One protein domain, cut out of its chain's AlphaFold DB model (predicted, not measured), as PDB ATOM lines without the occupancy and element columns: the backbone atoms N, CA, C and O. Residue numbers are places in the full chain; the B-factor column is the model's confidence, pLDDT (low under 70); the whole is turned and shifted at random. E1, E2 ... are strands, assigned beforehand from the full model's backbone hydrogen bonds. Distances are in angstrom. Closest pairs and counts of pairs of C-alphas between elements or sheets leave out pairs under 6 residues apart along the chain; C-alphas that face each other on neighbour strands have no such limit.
ATOM      1  N   GLN A  31     -20.753 120.493  28.480       88.06
ATOM      2  CA  GLN A  31     -20.247 120.890  29.794       88.06
ATOM      3  C   GLN A  31     -18.737 121.136  29.728       88.06
ATOM      4  O   GLN A  31     -18.026 120.454  28.989       88.06
ATOM      5  N   ILE A  32     -18.242 122.068  30.538       89.19
ATOM      6  CA  ILE A  32     -16.808 122.319  30.710       89.19
ATOM      7  C   ILE A  32     -16.373 121.738  32.055       89.19
ATOM      8  O   ILE A  32     -17.019 121.958  33.079       89.19
ATOM      9  N   ILE A  33     -15.284 120.976  32.050       88.75
ATOM     10  CA  ILE A  33     -14.720 120.298  33.218       88.75
ATOM     11  C   ILE A  33     -13.267 120.732  33.382       88.75
ATOM     12  O   ILE A  33     -12.531 120.799  32.407       88.75
ATOM     13  N   GLY A  34     -12.839 120.966  34.621       84.75
ATOM     14  CA  GLY A  34     -11.471 121.377  34.948       84.75
ATOM     15  C   GLY A  34     -11.384 122.825  35.430       84.75
ATOM     16  O   GLY A  34     -12.285 123.634  35.201       84.75
ATOM     17  N   THR A  35     -10.306 123.139  36.149       81.19
ATOM     18  CA  THR A  35     -10.034 124.480  36.691       81.19
ATOM     19  C   THR A  35      -9.005 125.216  35.844       81.19
ATOM     20  O   THR A  35      -9.336 126.235  35.245       81.19
ATOM     21  N   ASP A  36      -7.790 124.669  35.764       76.56
ATOM     22  CA  ASP A  36      -6.635 125.314  35.121       76.56
ATOM     23  C   ASP A  36      -6.383 124.778  33.707       76.56
ATOM     24  O   ASP A  36      -5.980 125.522  32.820       76.56
ATOM     25  N   SER A  37      -6.689 123.497  33.487       83.00
ATOM     26  CA  SER A  37      -6.759 122.878  32.163       83.00
ATOM     27  C   SER A  37      -8.166 122.350  31.960       83.00
ATOM     28  O   SER A  37      -8.595 121.431  32.670       83.00
ATOM     29  N   GLN A  38      -8.895 122.959  31.030       86.69
ATOM     30  CA  GLN A  38     -10.301 122.657  30.813       86.69
ATOM     31  C   GLN A  38     -10.528 121.715  29.627       86.69
ATOM     32  O   GLN A  38      -9.859 121.785  28.598       86.69
ATOM     33  N   LEU A  39     -11.507 120.831  29.793       89.06
ATOM     34  CA  LEU A  39     -12.038 119.912  28.796       89.06
ATOM     35  C   LEU A  39     -13.497 120.294  28.547       89.06
ATOM     36  O   LEU A  39     -14.278 120.366  29.498       89.06
ATOM     37  N   ILE A  40     -13.884 120.489  27.291       89.81
ATOM     38  CA  ILE A  40     -15.293 120.567  26.910       89.81
ATOM     39  C   ILE A  40     -15.771 119.186  26.469       89.81
ATOM     40  O   ILE A  40     -15.109 118.493  25.699       89.81
ATOM     41  N   VAL A  41     -16.922 118.769  26.985       91.06
ATOM     42  CA  VAL A  41     -17.565 117.495  26.663       91.06
ATOM     43  C   VAL A  41     -18.924 117.798  26.055       91.06
ATOM     44  O   VAL A  41     -19.762 118.411  26.709       91.06
ATOM     45  N   PHE A  42     -19.127 117.350  24.824       90.31
ATOM     46  CA  PHE A  42     -20.357 117.436  24.050       90.31
ATOM     47  C   PHE A  42     -21.136 116.125  24.140       90.31
ATOM     48  O   PHE A  42     -20.556 115.038  24.066       90.31
ATOM     49  N   ARG A  43     -22.459 116.239  24.236       89.25
ATOM     50  CA  ARG A  43     -23.411 115.150  24.033       89.25
ATOM     51  C   ARG A  43     -24.092 115.369  22.687       89.25
ATOM     52  O   ARG A  43     -24.780 116.363  22.498       89.25
ATOM     53  N   LEU A  44     -23.885 114.436  21.771       89.00
ATOM     54  CA  LEU A  44     -24.390 114.473  20.407       89.00
ATOM     55  C   LEU A  44     -25.583 113.540  20.286       89.00
ATOM     56  O   LEU A  44     -25.424 112.329  20.447       89.00
ATOM     57  N   ALA A  45     -26.750 114.077  19.953       90.38
ATOM     58  CA  ALA A  45     -27.875 113.265  19.509       90.38
ATOM     59  C   ALA A  45     -27.554 112.578  18.161       90.38
ATOM     60  O   ALA A  45     -26.632 113.010  17.455       90.38
ATOM     61  N   PRO A  46     -28.271 111.506  17.780       89.56
ATOM     62  CA  PRO A  46     -28.131 110.877  16.467       89.56
ATOM     63  C   PRO A  46     -28.146 111.899  15.324       89.56
ATOM     64  O   PRO A  46     -29.038 112.737  15.227       89.56
ATOM     65  N   GLY A  47     -27.135 111.853  14.461       84.88
ATOM     66  CA  GLY A  47     -26.981 112.750  13.317       84.88
ATOM     67  C   GLY A  47     -26.420 114.143  13.628       84.88
ATOM     68  O   GLY A  47     -26.139 114.876  12.677       84.88
ATOM     69  N   GLN A  48     -26.226 114.518  14.899       84.50
ATOM     70  CA  GLN A  48     -25.605 115.797  15.257       84.50
ATOM     71  C   GLN A  48     -24.109 115.824  14.950       84.50
ATOM     72  O   GLN A  48     -23.421 114.799  14.969       84.50
ATOM     73  N   GLU A  49     -23.615 117.034  14.687       86.00
ATOM     74  CA  GLU A  49     -22.244 117.301  14.272       86.00
ATOM     75  C   GLU A  49     -21.591 118.357  15.171       86.00
ATOM     76  O   GLU A  49     -22.231 119.321  15.594       86.00
ATOM     77  N   VAL A  50     -20.293 118.191  15.415       86.38
ATOM     78  CA  VAL A  50     -19.414 119.181  16.050       86.38
ATOM     79  C   VAL A  50     -18.250 119.452  15.117       86.38
ATOM     80  O   VAL A  50     -17.639 118.515  14.602       86.38
ATOM     81  N   MET A  51     -17.913 120.725  14.918       84.00
ATOM     82  CA  MET A  51     -16.622 121.095  14.332       84.00
ATOM     83  C   MET A  51     -15.643 121.390  15.447       84.00
ATOM     84  O   MET A  51     -16.011 121.983  16.460       84.00
ATOM     85  N   MET A  52     -14.393 121.018  15.236       82.94
ATOM     86  CA  MET A  52     -13.324 121.307  16.174       82.94
ATOM     87  C   MET A  52     -12.020 121.615  15.465       82.94
ATOM     88  O   MET A  52     -11.806 121.220  14.316       82.94
ATOM     89  N   GLU A  53     -11.147 122.310  16.184       78.19
ATOM     90  CA  GLU A  53      -9.776 122.529  15.767       78.19
ATOM     91  C   GLU A  53      -9.022 121.185  15.676       78.19
ATOM     92  O   GLU A  53      -9.204 120.290  16.517       78.19
ATOM     93  N   PRO A  54      -8.180 120.999  14.645       78.25
ATOM     94  CA  PRO A  54      -7.320 119.832  14.529       78.25
ATOM     95  C   PRO A  54      -6.463 119.578  15.761       78.25
ATOM     96  O   PRO A  54      -5.796 120.466  16.272       78.25
ATOM     97  N   GLY A  55      -6.436 118.320  16.203       81.44
ATOM     98  CA  GLY A  55      -5.605 117.894  17.332       81.44
ATOM     99  C   GLY A  55      -6.198 118.182  18.712       81.44
ATOM    100  O   GLY A  55      -5.638 117.715  19.699       81.44
ATOM    101  N   CYS A  56      -7.342 118.864  18.797       85.25
ATOM    102  CA  CYS A  56      -7.996 119.165  20.072       85.25
ATOM    103  C   CYS A  56      -8.920 118.053  20.586       85.25
ATOM    104  O   CYS A  56      -9.352 118.110  21.735       85.25
ATOM    105  N   MET A  57      -9.245 117.044  19.770       89.06
ATOM    106  CA  MET A  57     -10.072 115.912  20.201       89.06
ATOM    107  C   MET A  57      -9.351 115.086  21.272       89.06
ATOM    108  O   MET A  57      -8.242 114.605  21.046       89.06
ATOM    109  N   VAL A  58     -10.018 114.855  22.403       90.69
ATOM    110  CA  VAL A  58      -9.484 114.048  23.513       90.69
ATOM    111  C   VAL A  58     -10.131 112.669  23.569       90.69
ATOM    112  O   VAL A  58      -9.443 111.665  23.740       90.69
ATOM    113  N   HIS A  59     -11.454 112.606  23.423       91.94
ATOM    114  CA  HIS A  59     -12.221 111.358  23.495       91.94
ATOM    115  C   HIS A  59     -13.447 111.433  22.595       91.94
ATOM    116  O   HIS A  59     -14.102 112.471  22.556       91.94
ATOM    117  N   ALA A  60     -13.778 110.327  21.935       92.25
ATOM    118  CA  ALA A  60     -14.982 110.151  21.135       92.25
ATOM    119  C   ALA A  60     -15.561 108.758  21.409       92.25
ATOM    120  O   ALA A  60     -14.831 107.765  21.359       92.25
ATOM    121  N   ASP A  61     -16.858 108.679  21.699       93.38
ATOM    122  CA  ASP A  61     -17.541 107.396  21.845       93.38
ATOM    123  C   ASP A  61     -17.618 106.652  20.504       93.38
ATOM    124  O   ASP A  61     -17.674 107.251  19.424       93.38
ATOM    125  N   ASP A  62     -17.706 105.322  20.573       91.94
ATOM    126  CA  ASP A  62     -17.951 104.513  19.383       91.94
ATOM    127  C   ASP A  62     -19.306 104.871  18.750       91.94
ATOM    128  O   ASP A  62     -20.343 104.909  19.424       91.94
ATOM    129  N   GLY A  63     -19.277 105.148  17.446       87.38
ATOM    130  CA  GLY A  63     -20.384 105.732  16.684       87.38
ATOM    131  C   GLY A  63     -20.183 107.198  16.296       87.38
ATOM    132  O   GLY A  63     -20.890 107.678  15.414       87.38
ATOM    133  N   VAL A  64     -19.201 107.896  16.879       91.62
ATOM    134  CA  VAL A  64     -18.795 109.228  16.411       91.62
ATOM    135  C   VAL A  64     -17.728 109.078  15.325       91.62
ATOM    136  O   VAL A  64     -16.652 108.528  15.568       91.62
ATOM    137  N   LYS A  65     -18.030 109.535  14.109       89.56
ATOM    138  CA  LYS A  65     -17.162 109.398  12.933       89.56
ATOM    139  C   LYS A  65     -16.729 110.759  12.393       89.56
ATOM    140  O   LYS A  65     -17.504 111.716  12.453       89.56
ATOM    141  N   PRO A  66     -15.500 110.873  11.865       86.06
ATOM    142  CA  PRO A  66     -15.081 112.084  11.182       86.06
ATOM    143  C   PRO A  66     -15.861 112.224   9.871       86.06
ATOM    144  O   PRO A  66     -15.925 111.290   9.071       86.06
ATOM    145  N   VAL A  67     -16.423 113.403   9.620       78.00
ATOM    146  CA  VAL A  67     -17.048 113.727   8.336       78.00
ATOM    147  C   VAL A  67     -15.934 114.111   7.371       78.00
ATOM    148  O   VAL A  67     -15.430 115.235   7.375       78.00
ATOM    149  N   THR A  68     -15.499 113.160   6.551       60.72
ATOM    150  CA  THR A  68     -14.416 113.386   5.594       60.72
ATOM    151  C   THR A  68     -14.947 114.075   4.338       60.72
ATOM    152  O   THR A  68     -15.401 113.415   3.407       60.72
ATOM    153  N   SER A  69     -14.831 115.401   4.260       49.09
ATOM    154  CA  SER A  69     -14.822 116.115   2.971       49.09
ATOM    155  C   SER A  69     -13.378 116.225   2.471       49.09
ATOM    156  O   SER A  69     -12.833 117.306   2.294       49.09
ATOM    157  N   LEU A  70     -12.700 115.082   2.329       45.88
ATOM    158  CA  LEU A  70     -11.319 115.028   1.850       45.88
ATOM    159  C   LEU A  70     -11.326 114.565   0.394       45.88
ATOM    160  O   LEU A  70     -10.952 113.442   0.071       45.88
ATOM    161  N   GLN A  71     -11.797 115.439  -0.497       44.50
ATOM    162  CA  GLN A  71     -11.808 115.179  -1.940       44.50
ATOM    163  C   GLN A  71     -10.391 115.059  -2.531       44.50
ATOM    164  O   GLN A  71     -10.249 114.590  -3.657       44.50
ATOM    165  N   ASN A  72      -9.332 115.440  -1.796       44.06
ATOM    166  CA  ASN A  72      -7.958 115.235  -2.252       44.06
ATOM    167  C   ASN A  72      -6.925 115.175  -1.094       44.06
ATOM    168  O   ASN A  72      -6.456 116.221  -0.637       44.06
ATOM    169  N   PRO A  73      -6.524 113.981  -0.613       43.84
ATOM    170  CA  PRO A  73      -5.620 113.835   0.537       43.84
ATOM    171  C   PRO A  73      -4.206 114.389   0.293       43.84
ATOM    172  O   PRO A  73      -3.540 114.801   1.237       43.84
ATOM    173  N   LEU A  74      -3.761 114.458  -0.967       43.47
ATOM    174  CA  LEU A  74      -2.487 115.086  -1.346       43.47
ATOM    175  C   LEU A  74      -2.574 116.620  -1.417       43.47
ATOM    176  O   LEU A  74      -1.583 117.299  -1.166       43.47
ATOM    177  N   GLY A  75      -3.754 117.169  -1.725       41.41
ATOM    178  CA  GLY A  75      -3.994 118.616  -1.759       41.41
ATOM    179  C   GLY A  75      -4.141 119.228  -0.365       41.41
ATOM    180  O   GLY A  75      -3.699 120.348  -0.141       41.41
ATOM    181  N   ALA A  76      -4.675 118.468   0.594       44.50
ATOM    182  CA  ALA A  76      -4.867 118.908   1.977       44.50
ATOM    183  C   ALA A  76      -3.555 119.133   2.758       44.50
ATOM    184  O   ALA A  76      -3.554 119.861   3.744       44.50
ATOM    185  N   PHE A  77      -2.438 118.538   2.323       40.91
ATOM    186  CA  PHE A  77      -1.120 118.762   2.934       40.91
ATOM    187  C   PHE A  77      -0.395 119.998   2.366       40.91
ATOM    188  O   PHE A  77       0.559 120.484   2.963       40.91
ATOM    189  N   LEU A  78      -0.838 120.503   1.207       41.28
ATOM    190  CA  LEU A  78      -0.226 121.643   0.511       41.28
ATOM    191  C   LEU A  78      -1.107 122.900   0.521       41.28
ATOM    192  O   LEU A  78      -0.596 123.998   0.312       41.28
ATOM    193  N   ALA A  79      -2.408 122.757   0.774       41.78
ATOM    194  CA  ALA A  79      -3.340 123.863   0.922       41.78
ATOM    195  C   ALA A  79      -3.536 124.191   2.409       41.78
ATOM    196  O   ALA A  79      -4.244 123.484   3.124       41.78
ATOM    197  N   ASP A  80      -2.960 125.310   2.844       44.75
ATOM    198  CA  ASP A  80      -3.169 125.982   4.143       44.75
ATOM    199  C   ASP A  80      -4.637 126.442   4.374       44.75
ATOM    200  O   ASP A  80      -4.899 127.346   5.160       44.75
ATOM    201  N   GLU A  81      -5.628 125.861   3.683       42.78
ATOM    202  CA  GLU A  81      -6.995 126.401   3.610       42.78
ATOM    203  C   GLU A  81      -8.114 125.474   4.118       42.78
ATOM    204  O   GLU A  81      -9.140 125.986   4.562       42.78
ATOM    205  N   ASP A  82      -7.951 124.144   4.135       46.84
ATOM    206  CA  ASP A  82      -9.074 123.223   4.434       46.84
ATOM    207  C   ASP A  82      -8.912 122.375   5.709       46.84
ATOM    208  O   ASP A  82      -9.755 121.534   6.024       46.84
ATOM    209  N   ILE A  83      -7.885 122.645   6.514       47.44
ATOM    210  CA  ILE A  83      -7.621 121.922   7.772       47.44
ATOM    211  C   ILE A  83      -8.580 122.379   8.900       47.44
ATOM    212  O   ILE A  83      -8.776 121.669   9.879       47.44
ATOM    213  N   PHE A  84      -9.257 123.527   8.763       49.84
ATOM    214  CA  PHE A  84     -10.142 124.071   9.809       49.84
ATOM    215  C   PHE A  84     -11.496 123.343   9.948       49.84
ATOM    216  O   PHE A  84     -12.204 123.534  10.931       49.84
ATOM    217  N   ARG A  85     -11.896 122.499   8.984       56.84
ATOM    218  CA  ARG A  85     -13.231 121.867   8.967       56.84
ATOM    219  C   ARG A  85     -13.222 120.411   9.436       56.84
ATOM    220  O   ARG A  85     -13.881 119.573   8.820       56.84
ATOM    221  N   LEU A  86     -12.511 120.080  10.517       73.50
ATOM    222  CA  LEU A  86     -12.654 118.748  11.112       73.50
ATOM    223  C   LEU A  86     -13.994 118.649  11.833       73.50
ATOM    224  O   LEU A  86     -14.188 119.169  12.932       73.50
ATOM    225  N   LYS A  87     -14.931 117.985  11.166       82.56
ATOM    226  CA  LYS A  87     -16.266 117.710  11.676       82.56
ATOM    227  C   LYS A  87     -16.345 116.280  12.175       82.56
ATOM    228  O   LYS A  87     -15.826 115.363  11.543       82.56
ATOM    229  N   TRP A  88     -17.057 116.100  13.270       87.31
ATOM    230  CA  TRP A  88     -17.348 114.811  13.873       87.31
ATOM    231  C   TRP A  88     -18.849 114.668  13.995       87.31
ATOM    232  O   TRP A  88     -19.515 115.577  14.486       87.31
ATOM    233  N   LYS A  89     -19.371 113.537  13.538       88.94
ATOM    234  CA  LYS A  89     -20.798 113.252  13.474       88.94
ATOM    235  C   LYS A  89     -21.129 112.027  14.292       88.94
ATOM    236  O   LYS A  89     -20.438 111.017  14.186       88.94
ATOM    237  N   ASN A  90     -22.206 112.092  15.062       91.69
ATOM    238  CA  ASN A  90     -22.801 110.893  15.631       91.69
ATOM    239  C   ASN A  90     -23.603 110.157  14.547       91.69
ATOM    240  O   ASN A  90     -24.677 110.606  14.158       91.69
ATOM    241  N   GLU A  91     -23.091 109.032  14.054       90.12
ATOM    242  CA  GLU A  91     -23.776 108.178  13.069       90.12
ATOM    243  C   GLU A  91     -24.552 107.023  13.719       90.12
ATOM    244  O   GLU A  91     -25.137 106.185  13.034       90.12
ATOM    245  N   SER A  92     -24.558 106.955  15.050       91.12
ATOM    246  CA  SER A  92     -25.309 105.945  15.786       91.12
ATOM    247  C   SER A  92     -26.749 106.385  16.062       91.12
ATOM    248  O   SER A  92     -27.086 107.562  15.980       91.12
ATOM    249  N   SER A  93     -27.596 105.431  16.444       89.81
ATOM    250  CA  SER A  93     -28.998 105.661  16.818       89.81
ATOM    251  C   SER A  93     -29.198 106.121  18.268       89.81
ATOM    252  O   SER A  93     -30.332 106.293  18.706       89.81
ATOM    253  N   THR A  94     -28.118 106.311  19.028       91.88
ATOM    254  CA  THR A  94     -28.151 106.714  20.443       91.88
ATOM    255  C   THR A  94     -27.283 107.937  20.667       91.88
ATOM    256  O   THR A  94     -26.351 108.168  19.902       91.88
ATOM    257  N   ASP A  95     -27.515 108.672  21.747       90.12
ATOM    258  CA  ASP A  95     -26.644 109.786  22.111       90.12
ATOM    259  C   ASP A  95     -25.207 109.324  22.361       90.12
ATOM    260  O   ASP A  95     -24.967 108.266  22.955       90.12
ATOM    261  N   LYS A  96     -24.250 110.137  21.917       93.06
ATOM    262  CA  LYS A  96     -22.818 109.861  22.036       93.06
ATOM    263  C   LYS A  96     -22.064 111.029  22.622       93.06
ATOM    264  O   LYS A  96     -22.442 112.184  22.458       93.06
ATOM    265  N   THR A  97     -20.964 110.713  23.282       91.56
ATOM    266  CA  THR A  97     -20.075 111.693  23.888       91.56
ATOM    267  C   THR A  97     -18.889 111.966  22.977       91.56
ATOM    268  O   THR A  97     -18.268 111.047  22.444       91.56
ATOM    269  N   LEU A  98     -18.535 113.238  22.845       92.88
ATOM    270  CA  LEU A  98     -17.321 113.705  22.184       92.88
ATOM    271  C   LEU A  98     -16.697 114.797  23.049       92.88
ATOM    272  O   LEU A  98     -17.413 115.626  23.593       92.88
ATOM    273  N   SER A  99     -15.379 114.822  23.206       92.50
ATOM    274  CA  SER A  99     -14.708 115.814  24.046       92.50
ATOM    275  C   SER A  99     -13.472 116.397  23.389       92.50
ATOM    276  O   SER A  99     -12.773 115.719  22.628       92.50
ATOM    277  N   ALA A 100     -13.210 117.658  23.714       90.50
ATOM    278  CA  ALA A 100     -12.091 118.421  23.203       90.50
ATOM    279  C   ALA A 100     -11.417 119.235  24.314       90.50
ATOM    280  O   ALA A 100     -12.074 119.703  25.245       90.50
ATOM    281  N   ALA A 101     -10.109 119.419  24.202       89.62
ATOM    282  CA  ALA A 101      -9.320 120.290  25.062       89.62
ATOM    283  C   ALA A 101      -8.322 121.081  24.218       89.62
ATOM    284  O   ALA A 101      -7.888 120.641  23.152       89.62
ATOM    285  N   ALA A 102      -7.940 122.248  24.719       82.38
ATOM    286  CA  ALA A 102      -6.830 122.993  24.159       82.38
ATOM    287  C   ALA A 102      -5.511 122.218  24.316       82.38
ATOM    288  O   ALA A 102      -5.299 121.509  25.301       82.38
ATOM    289  N   MET A 103      -4.594 122.396  23.360       71.69
ATOM    290  CA  MET A 103      -3.266 121.762  23.395       71.69
ATOM    291  C   MET A 103      -2.319 122.384  24.436       71.69
ATOM    292  O   MET A 103      -1.237 121.857  24.689       71.69
ATOM    293  N   VAL A 104      -2.724 123.501  25.041       76.06
ATOM    294  CA  VAL A 104      -2.028 124.188  26.132       76.06
ATOM    295  C   VAL A 104      -2.982 124.341  27.318       76.06
ATOM    296  O   VAL A 104      -4.188 124.452  27.091       76.06
ATOM    297  N   PRO A 105      -2.483 124.341  28.569       78.00
ATOM    298  CA  PRO A 105      -3.302 124.659  29.734       78.00
ATOM    299  C   PRO A 105      -4.016 125.990  29.530       78.00
ATOM    300  O   PRO A 105      -3.370 127.005  29.265       78.00
ATOM    301  N   SER A 106      -5.342 125.965  29.594       76.25
ATOM    302  CA  SER A 106      -6.148 127.131  29.286       76.25
ATOM    303  C   SER A 106      -7.569 127.028  29.806       76.25
ATOM    304  O   SER A 106      -8.068 125.957  30.186       76.25
ATOM    305  N   LYS A 107      -8.234 128.184  29.766       79.81
ATOM    306  CA  LYS A 107      -9.661 128.300  30.022       79.81
ATOM    307  C   LYS A 107     -10.442 128.323  28.720       79.81
ATOM    308  O   LYS A 107     -10.095 129.034  27.774       79.81
ATOM    309  N   ILE A 108     -11.524 127.557  28.730       82.75
ATOM    310  CA  ILE A 108     -12.531 127.492  27.690       82.75
ATOM    311  C   ILE A 108     -13.623 128.499  28.032       82.75
ATOM    312  O   ILE A 108     -14.278 128.405  29.070       82.75
ATOM    313  N   ILE A 109     -13.839 129.444  27.125       79.81
ATOM    314  CA  ILE A 109     -14.921 130.419  27.223       79.81
ATOM    315  C   ILE A 109     -16.014 130.007  26.230       79.81
ATOM    316  O   ILE A 109     -15.763 130.058  25.023       79.81
ATOM    317  N   PRO A 110     -17.201 129.576  26.698       77.75
ATOM    318  CA  PRO A 110     -18.330 129.318  25.819       77.75
ATOM    319  C   PRO A 110     -18.948 130.648  25.379       77.75
ATOM    320  O   PRO A 110     -19.285 131.494  26.210       77.75
ATOM    321  N   LEU A 111     -19.109 130.825  24.072       68.25
ATOM    322  CA  LEU A 111     -19.799 131.959  23.472       68.25
ATOM    323  C   LEU A 111     -21.074 131.491  22.788       68.25
ATOM    324  O   LEU A 111     -21.018 130.630  21.917       68.25
ATOM    325  N   ASP A 112     -22.192 132.103  23.159       69.06
ATOM    326  CA  ASP A 112     -23.485 131.891  22.516       69.06
ATOM    327  C   ASP A 112     -23.646 132.833  21.314       69.06
ATOM    328  O   ASP A 112     -23.804 134.049  21.471       69.06
ATOM    329  N   LEU A 113     -23.599 132.279  20.103       61.84
ATOM    330  CA  LEU A 113     -23.703 133.069  18.873       61.84
ATOM    331  C   LEU A 113     -25.115 133.610  18.602       61.84
ATOM    332  O   LEU A 113     -25.274 134.467  17.734       61.84
ATOM    333  N   SER A 114     -26.135 133.179  19.351       59.94
ATOM    334  CA  SER A 114     -27.467 133.797  19.268       59.94
ATOM    335  C   SER A 114     -27.470 135.224  19.827       59.94
ATOM    336  O   SER A 114     -28.219 136.085  19.365       59.94
ATOM    337  N   VAL A 115     -26.592 135.490  20.800       53.47
ATOM    338  CA  VAL A 115     -26.480 136.785  21.484       53.47
ATOM    339  C   VAL A 115     -25.426 137.667  20.823       53.47
ATOM    340  O   VAL A 115     -25.587 138.886  20.740       53.47
ATOM    341  N   TYR A 116     -24.335 137.065  20.351       49.12
ATOM    342  CA  TYR A 116     -23.215 137.798  19.780       49.12
ATOM    343  C   TYR A 116     -23.178 137.693  18.255       49.12
ATOM    344  O   TYR A 116     -23.138 136.610  17.686       49.12
ATOM    345  N   SER A 117     -23.087 138.841  17.584       47.16
ATOM    346  CA  SER A 117     -23.026 138.926  16.122       47.16
ATOM    347  C   SER A 117     -21.760 139.676  15.680       47.16
ATOM    348  O   SER A 117     -21.431 140.696  16.283       47.16
ATOM    349  N   GLY A 118     -21.056 139.201  14.643       47.16
ATOM    350  CA  GLY A 118     -19.848 139.860  14.110       47.16
ATOM    351  C   GLY A 118     -18.560 139.684  14.937       47.16
ATOM    352  O   GLY A 118     -17.686 140.549  14.894       47.16
ATOM    353  N   ILE A 119     -18.426 138.595  15.702       51.38
ATOM    354  CA  ILE A 119     -17.218 138.320  16.500       51.38
ATOM    355  C   ILE A 119     -16.055 137.903  15.592       51.38
ATOM    356  O   ILE A 119     -16.201 137.035  14.736       51.38
ATOM    357  N   THR A 120     -14.870 138.471  15.829       52.59
ATOM    358  CA  THR A 120     -13.607 137.956  15.279       52.59
ATOM    359  C   THR A 120     -12.888 137.146  16.350       52.59
ATOM    360  O   THR A 120     -12.664 137.643  17.451       52.59
ATOM    361  N   ILE A 121     -12.512 135.911  16.024       55.53
ATOM    362  CA  ILE A 121     -11.738 135.031  16.906       55.53
ATOM    363  C   ILE A 121     -10.303 134.985  16.382       55.53
ATOM    364  O   ILE A 121     -10.083 134.834  15.180       55.53
ATOM    365  N   GLN A 122      -9.322 135.135  17.271       55.53
ATOM    366  CA  GLN A 122      -7.911 135.043  16.902       55.53
ATOM    367  C   GLN A 122      -7.581 133.641  16.352       55.53
ATOM    368  O   GLN A 122      -8.058 132.627  16.864       55.53
ATOM    369  N   LYS A 123      -6.739 133.574  15.307       57.53
ATOM    370  CA  LYS A 123      -6.231 132.301  14.766       57.53
ATOM    371  C   LYS A 123      -5.539 131.510  15.888       57.53
ATOM    372  O   LYS A 123      -4.626 132.036  16.517       57.53
ATOM    373  N   GLY A 124      -5.974 130.269  16.116       62.09
ATOM    374  CA  GLY A 124      -5.482 129.395  17.194       62.09
ATOM    375  C   GLY A 124      -6.216 129.531  18.537       62.09
ATOM    376  O   GLY A 124      -5.864 128.852  19.497       62.09
ATOM    377  N   SER A 125      -7.228 130.402  18.626       65.75
ATOM    378  CA  SER A 125      -8.093 130.519  19.810       65.75
ATOM    379  C   SER A 125      -9.438 129.811  19.642       65.75
ATOM    380  O   SER A 125     -10.177 129.680  20.608       65.75
ATOM    381  N   PHE A 126      -9.793 129.349  18.444       79.00
ATOM    382  CA  PHE A 126     -11.008 128.556  18.235       79.00
ATOM    383  C   PHE A 126     -10.773 127.109  18.666       79.00
ATOM    384  O   PHE A 126      -9.845 126.497  18.166       79.00
ATOM    385  N   LEU A 127     -11.636 126.551  19.518       82.94
ATOM    386  CA  LEU A 127     -11.525 125.157  19.955       82.94
ATOM    387  C   LEU A 127     -12.547 124.250  19.265       82.94
ATOM    388  O   LEU A 127     -12.187 123.249  18.650       82.94
ATOM    389  N   ALA A 128     -13.833 124.559  19.419       83.62
ATOM    390  CA  ALA A 128     -14.919 123.741  18.895       83.62
ATOM    391  C   ALA A 128     -16.232 124.517  18.854       83.62
ATOM    392  O   ALA A 128     -16.388 125.527  19.540       83.62
ATOM    393  N   THR A 129     -17.196 124.012  18.094       83.06
ATOM    394  CA  THR A 129     -18.581 124.461  18.200       83.06
ATOM    395  C   THR A 129     -19.582 123.356  17.915       83.06
ATOM    396  O   THR A 129     -19.339 122.445  17.113       83.06
ATOM    397  N   LEU A 130     -20.700 123.453  18.627       80.50
ATOM    398  CA  LEU A 130     -21.832 122.544  18.594       80.50
ATOM    399  C   LEU A 130     -23.012 123.265  17.946       80.50
ATOM    400  O   LEU A 130     -23.424 124.314  18.431       80.50
ATOM    401  N   GLY A 131     -23.565 122.693  16.879       68.62
ATOM    402  CA  GLY A 131     -24.734 123.255  16.210       68.62
ATOM    403  C   GLY A 131     -24.830 122.851  14.746       68.62
ATOM    404  O   GLY A 131     -23.849 122.453  14.108       68.62
ATOM    405  N   ARG A 132     -26.041 122.958  14.193       55.38
ATOM    406  CA  ARG A 132     -26.223 122.937  12.745       55.38
ATOM    407  C   ARG A 132     -25.823 124.315  12.236       55.38
ATOM    408  O   ARG A 132     -26.543 125.264  12.481       55.38
ATOM    409  N   TRP A 133     -24.711 124.383  11.513       59.00
ATOM    410  CA  TRP A 133     -24.246 125.552  10.762       59.00
ATOM    411  C   TRP A 133     -25.333 126.013   9.800       59.00
ATOM    412  O   TRP A 133     -25.412 125.543   8.661       59.00
ATOM    413  N   GLN A 134     -26.231 126.851  10.294       50.44
ATOM    414  CA  GLN A 134     -27.450 127.195   9.597       50.44
ATOM    415  C   GLN A 134     -27.465 128.655   9.194       50.44
ATOM    416  O   GLN A 134     -26.706 129.506   9.651       50.44
ATOM    417  N   ILE A 135     -28.342 128.870   8.230       50.28
ATOM    418  CA  ILE A 135     -28.788 130.139   7.701       50.28
ATOM    419  C   ILE A 135     -29.172 131.044   8.879       50.28
ATOM    420  O   ILE A 135     -30.147 130.781   9.577       50.28
ATOM    421  N   MET A 136     -28.397 132.099   9.106       59.25
ATOM    422  CA  MET A 136     -28.692 133.125  10.096       59.25
ATOM    423  C   MET A 136     -29.583 134.196   9.474       59.25
ATOM    424  O   MET A 136     -29.344 134.635   8.349       59.25
ATOM    425  N   THR A 137     -30.575 134.655  10.233       54.19
ATOM    426  CA  THR A 137     -31.494 135.725   9.829       54.19
ATOM    427  C   THR A 137     -31.365 136.875  10.823       54.19
ATOM    428  O   THR A 137     -31.526 136.664  12.023       54.19
ATOM    429  N   LYS A 138     -31.082 138.096  10.365       69.88
ATOM    430  CA  LYS A 138     -30.958 139.280  11.230       69.88
ATOM    431  C   LYS A 138     -31.700 140.467  10.630       69.88
ATOM    432  O   LYS A 138     -31.501 140.798   9.470       69.88
ATOM    433  N   ASN A 139     -32.554 141.119  11.415       73.38
ATOM    434  CA  ASN A 139     -33.206 142.363  11.010       73.38
ATOM    435  C   ASN A 139     -32.386 143.551  11.523       73.38
ATOM    436  O   ASN A 139     -32.269 143.732  12.731       73.38
ATOM    437  N   LEU A 140     -31.801 144.326  10.615       77.00
ATOM    438  CA  LEU A 140     -30.989 145.492  10.941       77.00
ATOM    439  C   LEU A 140     -31.889 146.691  11.240       77.00
ATOM    440  O   LEU A 140     -32.799 147.003  10.465       77.00
ATOM    441  N   ALA A 141     -31.613 147.398  12.333       84.62
ATOM    442  CA  ALA A 141     -32.220 148.699  12.602       84.62
ATOM    443  C   ALA A 141     -31.663 149.788  11.652       84.62
ATOM    444  O   ALA A 141     -30.604 149.598  11.046       84.62
ATOM    445  N   PRO A 142     -32.333 150.950  11.500       90.19
ATOM    446  CA  PRO A 142     -31.808 152.050  10.692       90.19
ATOM    447  C   PRO A 142     -30.397 152.467  11.133       90.19
ATOM    448  O   PRO A 142     -30.194 152.844  12.286       90.19
ATOM    449  N   GLY A 143     -29.426 152.398  10.220       87.19
ATOM    450  CA  GLY A 143     -28.024 152.735  10.498       87.19
ATOM    451  C   GLY A 143     -27.215 151.654  11.231       87.19
ATOM    452  O   GLY A 143     -26.019 151.853  11.446       87.19
ATOM    453  N   GLU A 144     -27.819 150.517  11.595       83.12
ATOM    454  CA  GLU A 144     -27.097 149.374  12.162       83.12
ATOM    455  C   GLU A 144     -26.258 148.700  11.078       83.12
ATOM    456  O   GLU A 144     -26.762 148.400   9.999       83.12
ATOM    457  N   LYS A 145     -24.980 148.454  11.375       84.38
ATOM    458  CA  LYS A 145     -24.019 147.883  10.433       84.38
ATOM    459  C   LYS A 145     -23.679 146.451  10.794       84.38
ATOM    460  O   LYS A 145     -23.455 146.132  11.960       84.38
ATOM    461  N   TYR A 146     -23.559 145.615   9.775       80.88
ATOM    462  CA  TYR A 146     -23.190 144.219   9.914       80.88
ATOM    463  C   TYR A 146     -22.219 143.818   8.808       80.88
ATOM    464  O   TYR A 146     -22.464 144.115   7.645       80.88
ATOM    465  N   ILE A 147     -21.090 143.198   9.154       78.88
ATOM    466  CA  ILE A 147     -20.018 142.897   8.196       78.88
ATOM    467  C   ILE A 147     -19.772 141.396   8.188       78.88
ATOM    468  O   ILE A 147     -19.476 140.819   9.232       78.88
ATOM    469  N   PHE A 148     -19.855 140.782   7.012       71.00
ATOM    470  CA  PHE A 148     -19.487 139.383   6.804       71.00
ATOM    471  C   PHE A 148     -18.951 139.163   5.382       71.00
ATOM    472  O   PHE A 148     -18.934 140.084   4.558       71.00
ATOM    473  N   ASP A 149     -18.432 137.961   5.126       69.25
ATOM    474  CA  ASP A 149     -17.883 137.589   3.820       69.25
ATOM    475  C   ASP A 149     -18.970 137.673   2.739       69.25
ATOM    476  O   ASP A 149     -20.116 137.279   2.950       69.25
ATOM    477  N   THR A 150     -18.610 138.179   1.565       68.00
ATOM    478  CA  THR A 150     -19.564 138.386   0.465       68.00
ATOM    479  C   THR A 150     -20.222 137.070   0.044       68.00
ATOM    480  O   THR A 150     -21.415 137.035  -0.254       68.00
ATOM    481  N   ASP A 151     -19.467 135.971   0.097       61.59
ATOM    482  CA  ASP A 151     -19.931 134.655  -0.348       61.59
ATOM    483  C   ASP A 151     -20.824 133.931   0.682       61.59
ATOM    484  O   ASP A 151     -21.343 132.845   0.414       61.59
ATOM    485  N   CYS A 152     -21.015 134.517   1.866       63.91
ATOM    486  CA  CYS A 152     -21.918 134.019   2.899       63.91
ATOM    487  C   CYS A 152     -23.354 134.556   2.744       63.91
ATOM    488  O   CYS A 152     -24.244 134.126   3.469       63.91
ATOM    489  N   MET A 153     -23.621 135.498   1.835       65.44
ATOM    490  CA  MET A 153     -24.952 136.099   1.686       65.44
ATOM    491  C   MET A 153     -25.933 135.154   0.979       65.44
ATOM    492  O   MET A 153     -25.623 134.612  -0.079       65.44
ATOM    493  N   LEU A 154     -27.145 135.022   1.526       54.38
ATOM    494  CA  LEU A 154     -28.238 134.247   0.927       54.38
ATOM    495  C   LEU A 154     -29.386 135.144   0.451       54.38
ATOM    496  O   LEU A 154     -29.875 134.970  -0.662       54.38
ATOM    497  N   ALA A 155     -29.799 136.119   1.266       48.31
ATOM    498  CA  ALA A 155     -30.819 137.101   0.896       48.31
ATOM    499  C   ALA A 155     -30.653 138.420   1.667       48.31
ATOM    500  O   ALA A 155     -30.162 138.443   2.793       48.31
ATOM    501  N   VAL A 156     -31.089 139.528   1.066       66.69
ATOM    502  CA  VAL A 156     -31.035 140.871   1.659       66.69
ATOM    503  C   VAL A 156     -32.268 141.677   1.252       66.69
ATOM    504  O   VAL A 156     -32.718 141.605   0.109       66.69
ATOM    505  N   SER A 157     -32.836 142.431   2.192       60.34
ATOM    506  CA  SER A 157     -33.952 143.344   1.924       60.34
ATOM    507  C   SER A 157     -33.497 144.533   1.082       60.34
ATOM    508  O   SER A 157     -32.405 145.052   1.282       60.34
ATOM    509  N   SER A 158     -34.364 145.038   0.202       68.69
ATOM    510  CA  SER A 158     -34.063 146.190  -0.669       68.69
ATOM    511  C   SER A 158     -33.770 147.496   0.079       68.69
ATOM    512  O   SER A 158     -33.253 148.439  -0.513       68.69
ATOM    513  N   THR A 159     -34.112 147.566   1.366       71.06
ATOM    514  CA  THR A 159     -33.873 148.713   2.246       71.06
ATOM    515  C   THR A 159     -32.490 148.704   2.907       71.06
ATOM    516  O   THR A 159     -32.125 149.698   3.529       71.06
ATOM    517  N   VAL A 160     -31.730 147.609   2.779       77.25
ATOM    518  CA  VAL A 160     -30.383 147.459   3.348       77.25
ATOM    519  C   VAL A 160     -29.345 147.957   2.343       77.25
ATOM    520  O   VAL A 160     -29.300 147.497   1.203       77.25
ATOM    521  N   ASP A 161     -28.487 148.879   2.773       83.19
ATOM    522  CA  ASP A 161     -27.351 149.373   1.991       83.19
ATOM    523  C   ASP A 161     -26.202 148.357   2.049       83.19
ATOM    524  O   ASP A 161     -25.811 147.917   3.130       83.19
ATOM    525  N   VAL A 162     -25.674 147.968   0.887       83.06
ATOM    526  CA  VAL A 162     -24.631 146.947   0.749       83.06
ATOM    527  C   VAL A 162     -23.378 147.584   0.156       83.06
ATOM    528  O   VAL A 162     -23.364 147.990  -1.007       83.06
ATOM    529  N   SER A 163     -22.294 147.623   0.931       80.25
ATOM    530  CA  SER A 163     -21.013 148.193   0.510       80.25
ATOM    531  C   SER A 163     -19.879 147.170   0.590       80.25
ATOM    532  O   SER A 163     -19.477 146.704   1.657       80.25
ATOM    533  N   ILE A 164     -19.336 146.813  -0.573       77.62
ATOM    534  CA  ILE A 164     -18.237 145.852  -0.688       77.62
ATOM    535  C   ILE A 164     -16.917 146.576  -0.411       77.62
ATOM    536  O   ILE A 164     -16.522 147.480  -1.153       77.62
ATOM    537  N   ARG A 165     -16.188 146.155   0.625       68.88
ATOM    538  CA  ARG A 165     -14.841 146.650   0.926       68.88
ATOM    539  C   ARG A 165     -13.796 145.611   0.555       68.88
ATOM    540  O   ARG A 165     -13.774 144.501   1.077       68.88
ATOM    541  N   ARG A 166     -12.873 146.004  -0.328       57.12
ATOM    542  CA  ARG A 166     -11.635 145.251  -0.559       57.12
ATOM    543  C   ARG A 166     -10.782 145.295   0.702       57.12
ATOM    544  O   ARG A 166     -10.323 146.367   1.092       57.12
ATOM    545  N   ALA A 167     -10.537 144.143   1.303       51.69
ATOM    546  CA  ALA A 167      -9.461 143.978   2.260       51.69
ATOM    547  C   ALA A 167      -8.177 143.640   1.468       51.69
ATOM    548  O   ALA A 167      -8.152 142.693   0.695       51.69
ATOM    549  N   GLY A 168      -7.101 144.421   1.612       49.56
ATOM    550  CA  GLY A 168      -5.771 144.074   1.079       49.56
ATOM    551  C   GLY A 168      -5.341 144.755  -0.235       49.56
ATOM    552  O   GLY A 168      -6.130 145.000  -1.143       49.56
ATOM    553  N   GLY A 169      -4.047 145.099  -0.304       52.66
ATOM    554  CA  GLY A 169      -3.409 145.838  -1.400       52.66
ATOM    555  C   GLY A 169      -2.830 144.978  -2.534       52.66
ATOM    556  O   GLY A 169      -2.894 143.751  -2.531       52.66
ATOM    557  N   CYS A 170      -2.210 145.666  -3.502       45.97
ATOM    558  CA  CYS A 170      -1.739 145.152  -4.800       45.97
ATOM    559  C   CYS A 170      -0.757 143.956  -4.730       45.97
ATOM    560  O   CYS A 170      -0.614 143.224  -5.703       45.97
ATOM    561  N   GLY A 179     -11.111 136.124  -3.472       47.72
ATOM    562  CA  GLY A 179     -11.967 136.751  -2.453       47.72
ATOM    563  C   GLY A 179     -11.372 137.169  -1.104       47.72
ATOM    564  O   GLY A 179     -11.430 136.411  -0.147       47.72
ATOM    565  N   LEU A 180     -10.948 138.434  -0.992       52.72
ATOM    566  CA  LEU A 180     -10.752 139.139   0.288       52.72
ATOM    567  C   LEU A 180     -11.697 140.362   0.339       52.72
ATOM    568  O   LEU A 180     -11.266 141.513   0.434       52.72
ATOM    569  N   PHE A 181     -13.001 140.139   0.148       56.53
ATOM    570  CA  PHE A 181     -14.010 141.203   0.134       56.53
ATOM    571  C   PHE A 181     -14.929 141.066   1.348       56.53
ATOM    572  O   PHE A 181     -15.803 140.203   1.376       56.53
ATOM    573  N   ASN A 182     -14.754 141.948   2.332       64.81
ATOM    574  CA  ASN A 182     -15.714 142.088   3.423       64.81
ATOM    575  C   ASN A 182     -16.849 142.991   2.945       64.81
ATOM    576  O   ASN A 182     -16.593 144.130   2.544       64.81
ATOM    577  N   THR A 183     -18.088 142.518   3.024       72.88
ATOM    578  CA  THR A 183     -19.257 143.320   2.658       72.88
ATOM    579  C   THR A 183     -19.929 143.853   3.916       72.88
ATOM    580  O   THR A 183     -20.232 143.103   4.840       72.88
ATOM    581  N   GLU A 184     -20.100 145.173   3.980       84.69
ATOM    582  CA  GLU A 184     -20.842 145.863   5.034       84.69
ATOM    583  C   GLU A 184     -22.296 146.050   4.596       84.69
ATOM    584  O   GLU A 184     -22.562 146.624   3.543       84.69
ATOM    585  N   TYR A 185     -23.219 145.600   5.438       82.75
ATOM    586  CA  TYR A 185     -24.663 145.717   5.302       82.75
ATOM    587  C   TYR A 185     -25.167 146.720   6.336       82.75
ATOM    588  O   TYR A 185     -24.957 146.518   7.531       82.75
ATOM    589  N   THR A 186     -25.813 147.799   5.899       89.69
ATOM    590  CA  THR A 186     -26.352 148.847   6.776       89.69
ATOM    591  C   THR A 186     -27.871 148.876   6.689       89.69
ATOM    592  O   THR A 186     -28.430 149.018   5.605       89.69
ATOM    593  N   GLY A 187     -28.549 148.739   7.826       87.06
ATOM    594  CA  GLY A 187     -30.006 148.724   7.892       87.06
ATOM    595  C   GLY A 187     -30.672 150.071   7.574       87.06
ATOM    596  O   GLY A 187     -30.009 151.113   7.520       87.06
ATOM    597  N   PRO A 188     -32.010 150.077   7.447       85.62
ATOM    598  CA  PRO A 188     -32.903 149.060   8.002       85.62
ATOM    599  C   PRO A 188     -33.201 147.877   7.071       85.62
ATOM    600  O   PRO A 188     -33.289 148.051   5.861       85.62
ATOM    601  N   GLY A 189     -33.458 146.692   7.629       70.06
ATOM    602  CA  GLY A 189     -34.038 145.556   6.895       70.06
ATOM    603  C   GLY A 189     -33.406 144.196   7.195       70.06
ATOM    604  O   GLY A 189     -32.393 144.088   7.881       70.06
ATOM    605  N   LEU A 190     -34.023 143.139   6.668       54.88
ATOM    606  CA  LEU A 190     -33.617 141.753   6.892       54.88
ATOM    607  C   LEU A 190     -32.387 141.381   6.059       54.88
ATOM    608  O   LEU A 190     -32.377 141.592   4.844       54.88
ATOM    609  N   ILE A 191     -31.409 140.754   6.701       68.94
ATOM    610  CA  ILE A 191     -30.300 140.031   6.084       68.94
ATOM    611  C   ILE A 191     -30.402 138.545   6.437       68.94
ATOM    612  O   ILE A 191     -30.731 138.184   7.569       68.94
ATOM    613  N   ILE A 192     -30.120 137.687   5.462       62.94
ATOM    614  CA  ILE A 192     -30.065 136.233   5.597       62.94
ATOM    615  C   ILE A 192     -28.706 135.774   5.073       62.94
ATOM    616  O   ILE A 192     -28.369 136.041   3.916       62.94
ATOM    617  N   PHE A 193     -27.914 135.106   5.904       68.50
ATOM    618  CA  PHE A 193     -26.543 134.737   5.566       68.50
ATOM    619  C   PHE A 193     -26.135 133.407   6.202       68.50
ATOM    620  O   PHE A 193     -26.558 133.059   7.297       68.50
ATOM    621  N   GLN A 194     -25.317 132.641   5.497       55.59
ATOM    622  CA  GLN A 194     -24.720 131.408   5.983       55.59
ATOM    623  C   GLN A 194     -23.441 131.727   6.759       55.59
ATOM    624  O   GLN A 194     -22.678 132.617   6.397       55.59
ATOM    625  N   THR A 195     -23.151 130.972   7.811       55.75
ATOM    626  CA  THR A 195     -21.898 131.119   8.569       55.75
ATOM    627  C   THR A 195     -20.652 130.689   7.778       55.75
ATOM    628  O   THR A 195     -19.536 131.051   8.147       55.75
ATOM    629  N   LEU A 196     -20.820 129.968   6.661       55.19
ATOM    630  CA  LEU A 196     -19.765 129.567   5.724       55.19
ATOM    631  C   LEU A 196     -20.262 129.687   4.271       55.19
ATOM    632  O   LEU A 196     -21.398 129.302   4.017       55.19
ATOM    633  N   PRO A 197     -19.442 130.120   3.294       45.16
ATOM    634  CA  PRO A 197     -19.881 130.243   1.907       45.16
ATOM    635  C   PRO A 197     -20.347 128.932   1.263       45.16
ATOM    636  O   PRO A 197     -19.631 127.923   1.285       45.16
ATOM    637  N   ALA A 198     -21.487 128.962   0.568       40.62
ATOM    638  CA  ALA A 198     -21.982 127.831  -0.223       40.62
ATOM    639  C   ALA A 198     -20.985 127.405  -1.323       40.62
ATOM    640  O   ALA A 198     -20.823 126.213  -1.588       40.62
ATOM    641  N   ALA A 199     -20.210 128.349  -1.876       39.75
ATOM    642  CA  ALA A 199     -19.143 128.074  -2.846       39.75
ATOM    643  C   ALA A 199     -17.983 127.224  -2.276       39.75
ATOM    644  O   ALA A 199     -17.246 126.595  -3.034       39.75
ATOM    645  N   LYS A 200     -17.840 127.159  -0.944       40.72
ATOM    646  CA  LYS A 200     -16.899 126.271  -0.234       40.72
ATOM    647  C   LYS A 200     -17.562 124.983   0.280       40.72
ATOM    648  O   LYS A 200     -16.888 124.131   0.847       40.72
ATOM    649  N   GLU A 226     -25.958 127.534  19.574       52.06
ATOM    650  CA  GLU A 226     -24.657 127.543  18.912       52.06
ATOM    651  C   GLU A 226     -23.599 128.039  19.897       52.06
ATOM    652  O   GLU A 226     -23.511 129.235  20.190       52.06
ATOM    653  N   VAL A 227     -22.802 127.112  20.432       53.62
ATOM    654  CA  VAL A 227     -21.740 127.441  21.389       53.62
ATOM    655  C   VAL A 227     -20.384 127.309  20.739       53.62
ATOM    656  O   VAL A 227     -19.947 126.197  20.454       53.62
ATOM    657  N   VAL A 228     -19.682 128.430  20.589       56.75
ATOM    658  CA  VAL A 228     -18.264 128.441  20.225       56.75
ATOM    659  C   VAL A 228     -17.423 128.427  21.491       56.75
ATOM    660  O   VAL A 228     -17.510 129.325  22.323       56.75
ATOM    661  N   ALA A 229     -16.581 127.414  21.629       58.03
ATOM    662  CA  ALA A 229     -15.573 127.339  22.668       58.03
ATOM    663  C   ALA A 229     -14.305 128.069  22.205       58.03
ATOM    664  O   ALA A 229     -13.718 127.706  21.182       58.03
ATOM    665  N   ILE A 230     -13.879 129.078  22.967       55.56
ATOM    666  CA  ILE A 230     -12.616 129.787  22.739       55.56
ATOM    667  C   ILE A 230     -11.584 129.367  23.779       55.56
ATOM    668  O   ILE A 230     -11.851 129.392  24.979       55.56
ATOM    669  N   ASN A 231     -10.398 129.020  23.294       52.34
ATOM    670  CA  ASN A 231      -9.188 128.838  24.068       52.34
ATOM    671  C   ASN A 231      -8.515 130.201  24.317       52.34
ATOM    672  O   ASN A 231      -8.146 130.898  23.367       52.34
ATOM    673  N   THR A 232      -8.340 130.570  25.586       38.47
ATOM    674  CA  THR A 232      -7.571 131.762  25.977       38.47
ATOM    675  C   THR A 232      -6.235 131.355  26.585       38.47
ATOM    676  O   THR A 232      -6.193 130.574  27.533       38.47
ATOM    677  N   VAL A 233      -5.145 131.867  26.013       39.62
ATOM    678  CA  VAL A 233      -3.805 131.784  26.600       39.62
ATOM    679  C   VAL A 233      -3.590 133.104  27.333       39.62
ATOM    680  O   VAL A 233      -3.686 134.151  26.692       39.62
TER     681      VAL A 233
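This is residues 31 to 170, 179 to 200 and 226 to 233 of the 234 residues of a protein of Guillardia theta (strain CCMP2712) (UniProt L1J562). Two lobes built of strands are linked by residues 131 to 135: the larger is a sandwich of two sheets, and the smaller holds two three-stranded sheets that loosely face each other. In the sandwich the sheet E5 E6 E3 E9 E16 E8 covers the sheet E1 E2 E7 E4; the smaller lobe has E10 E15 E12 and E11 E14 E13, and residues 71 to 81 stick out from the larger lobe. The printed part has 170 residues with no named helix and sixteen named strands, E1 to E16 along the chain; the class is all strand, though under half of the residues, 80, are in named strands, and the four sheets are antiparallel. The whole is compact, with a radius of gyration of the C-alphas of 18.0 A, and spans 49 by 37 by 36 A.

E1, residues 31 to 33, and E2, residues 39 to 44, form a hairpin, with N 31 and O 41 within hydrogen-bond range at 2.9 A. Their sheet runs on to E7, residues 96 to 101, with N 42 and O 98 at 2.7 A, and to the edge strand E4, residues 57 to 60, with N 99 and O 59 at 2.8 A. The other sheet, strongly twisted, runs in the order E5, residues 64 to 67, E6, residues 86 to 90, E3, residues 49 to 52, E9, residues 126 to 130, E16, residues 227 to 232, and E8, residues 107 to 112. Its N and O pairs include N 65 and O 89 in the hairpin E5 and E6, 2.8 A, N 50 and O 88, 2.9 A, N 129 and O 51, 2.9 A, N 229 and O 128, 2.8 A, and N 111 and O 228, 2.8 A. The two sheets are a sandwich, face to face, their planes 5 degrees apart; the closest C-alphas of E2 and E9 are those of Phe 42 and Leu 130, 7.6 A. E15, residues 189 to 193, is the inner strand between E10, residues 136 to 140, and E12, residues 153 to 156, with N 138 and O 191 at 2.8 A and N 192 and O 155 at 2.8 A. E14, residues 181 to 186, is the inner strand between E11, residues 145 to 149, and E13, residues 161 to 166, with N 146 and O 185 at 2.8 A and N 163 and O 184 at 2.8 A.

C-alpha 31, where E1 begins, is at (-20.247, 120.890, 29.794), and C-alpha 232, where E16 ends, at (-7.571, 131.762, 25.977). E7 is 17.3 A long, E13 16.4 A and E8 16.1 A.

The two C-alphas farthest apart, those of Thr 94 and Cys 170, are 53.0 A apart. Residues 171 to 178 and 201 to 225 are not printed, with C-alpha gaps of 13.4 A and 20.7 A. The links E5 to E6 and E8 to E9 are long. Mean pLDDT of the printed part is 70.2; 80 residues are under 70, among them 68 to 85 and 226 to 233.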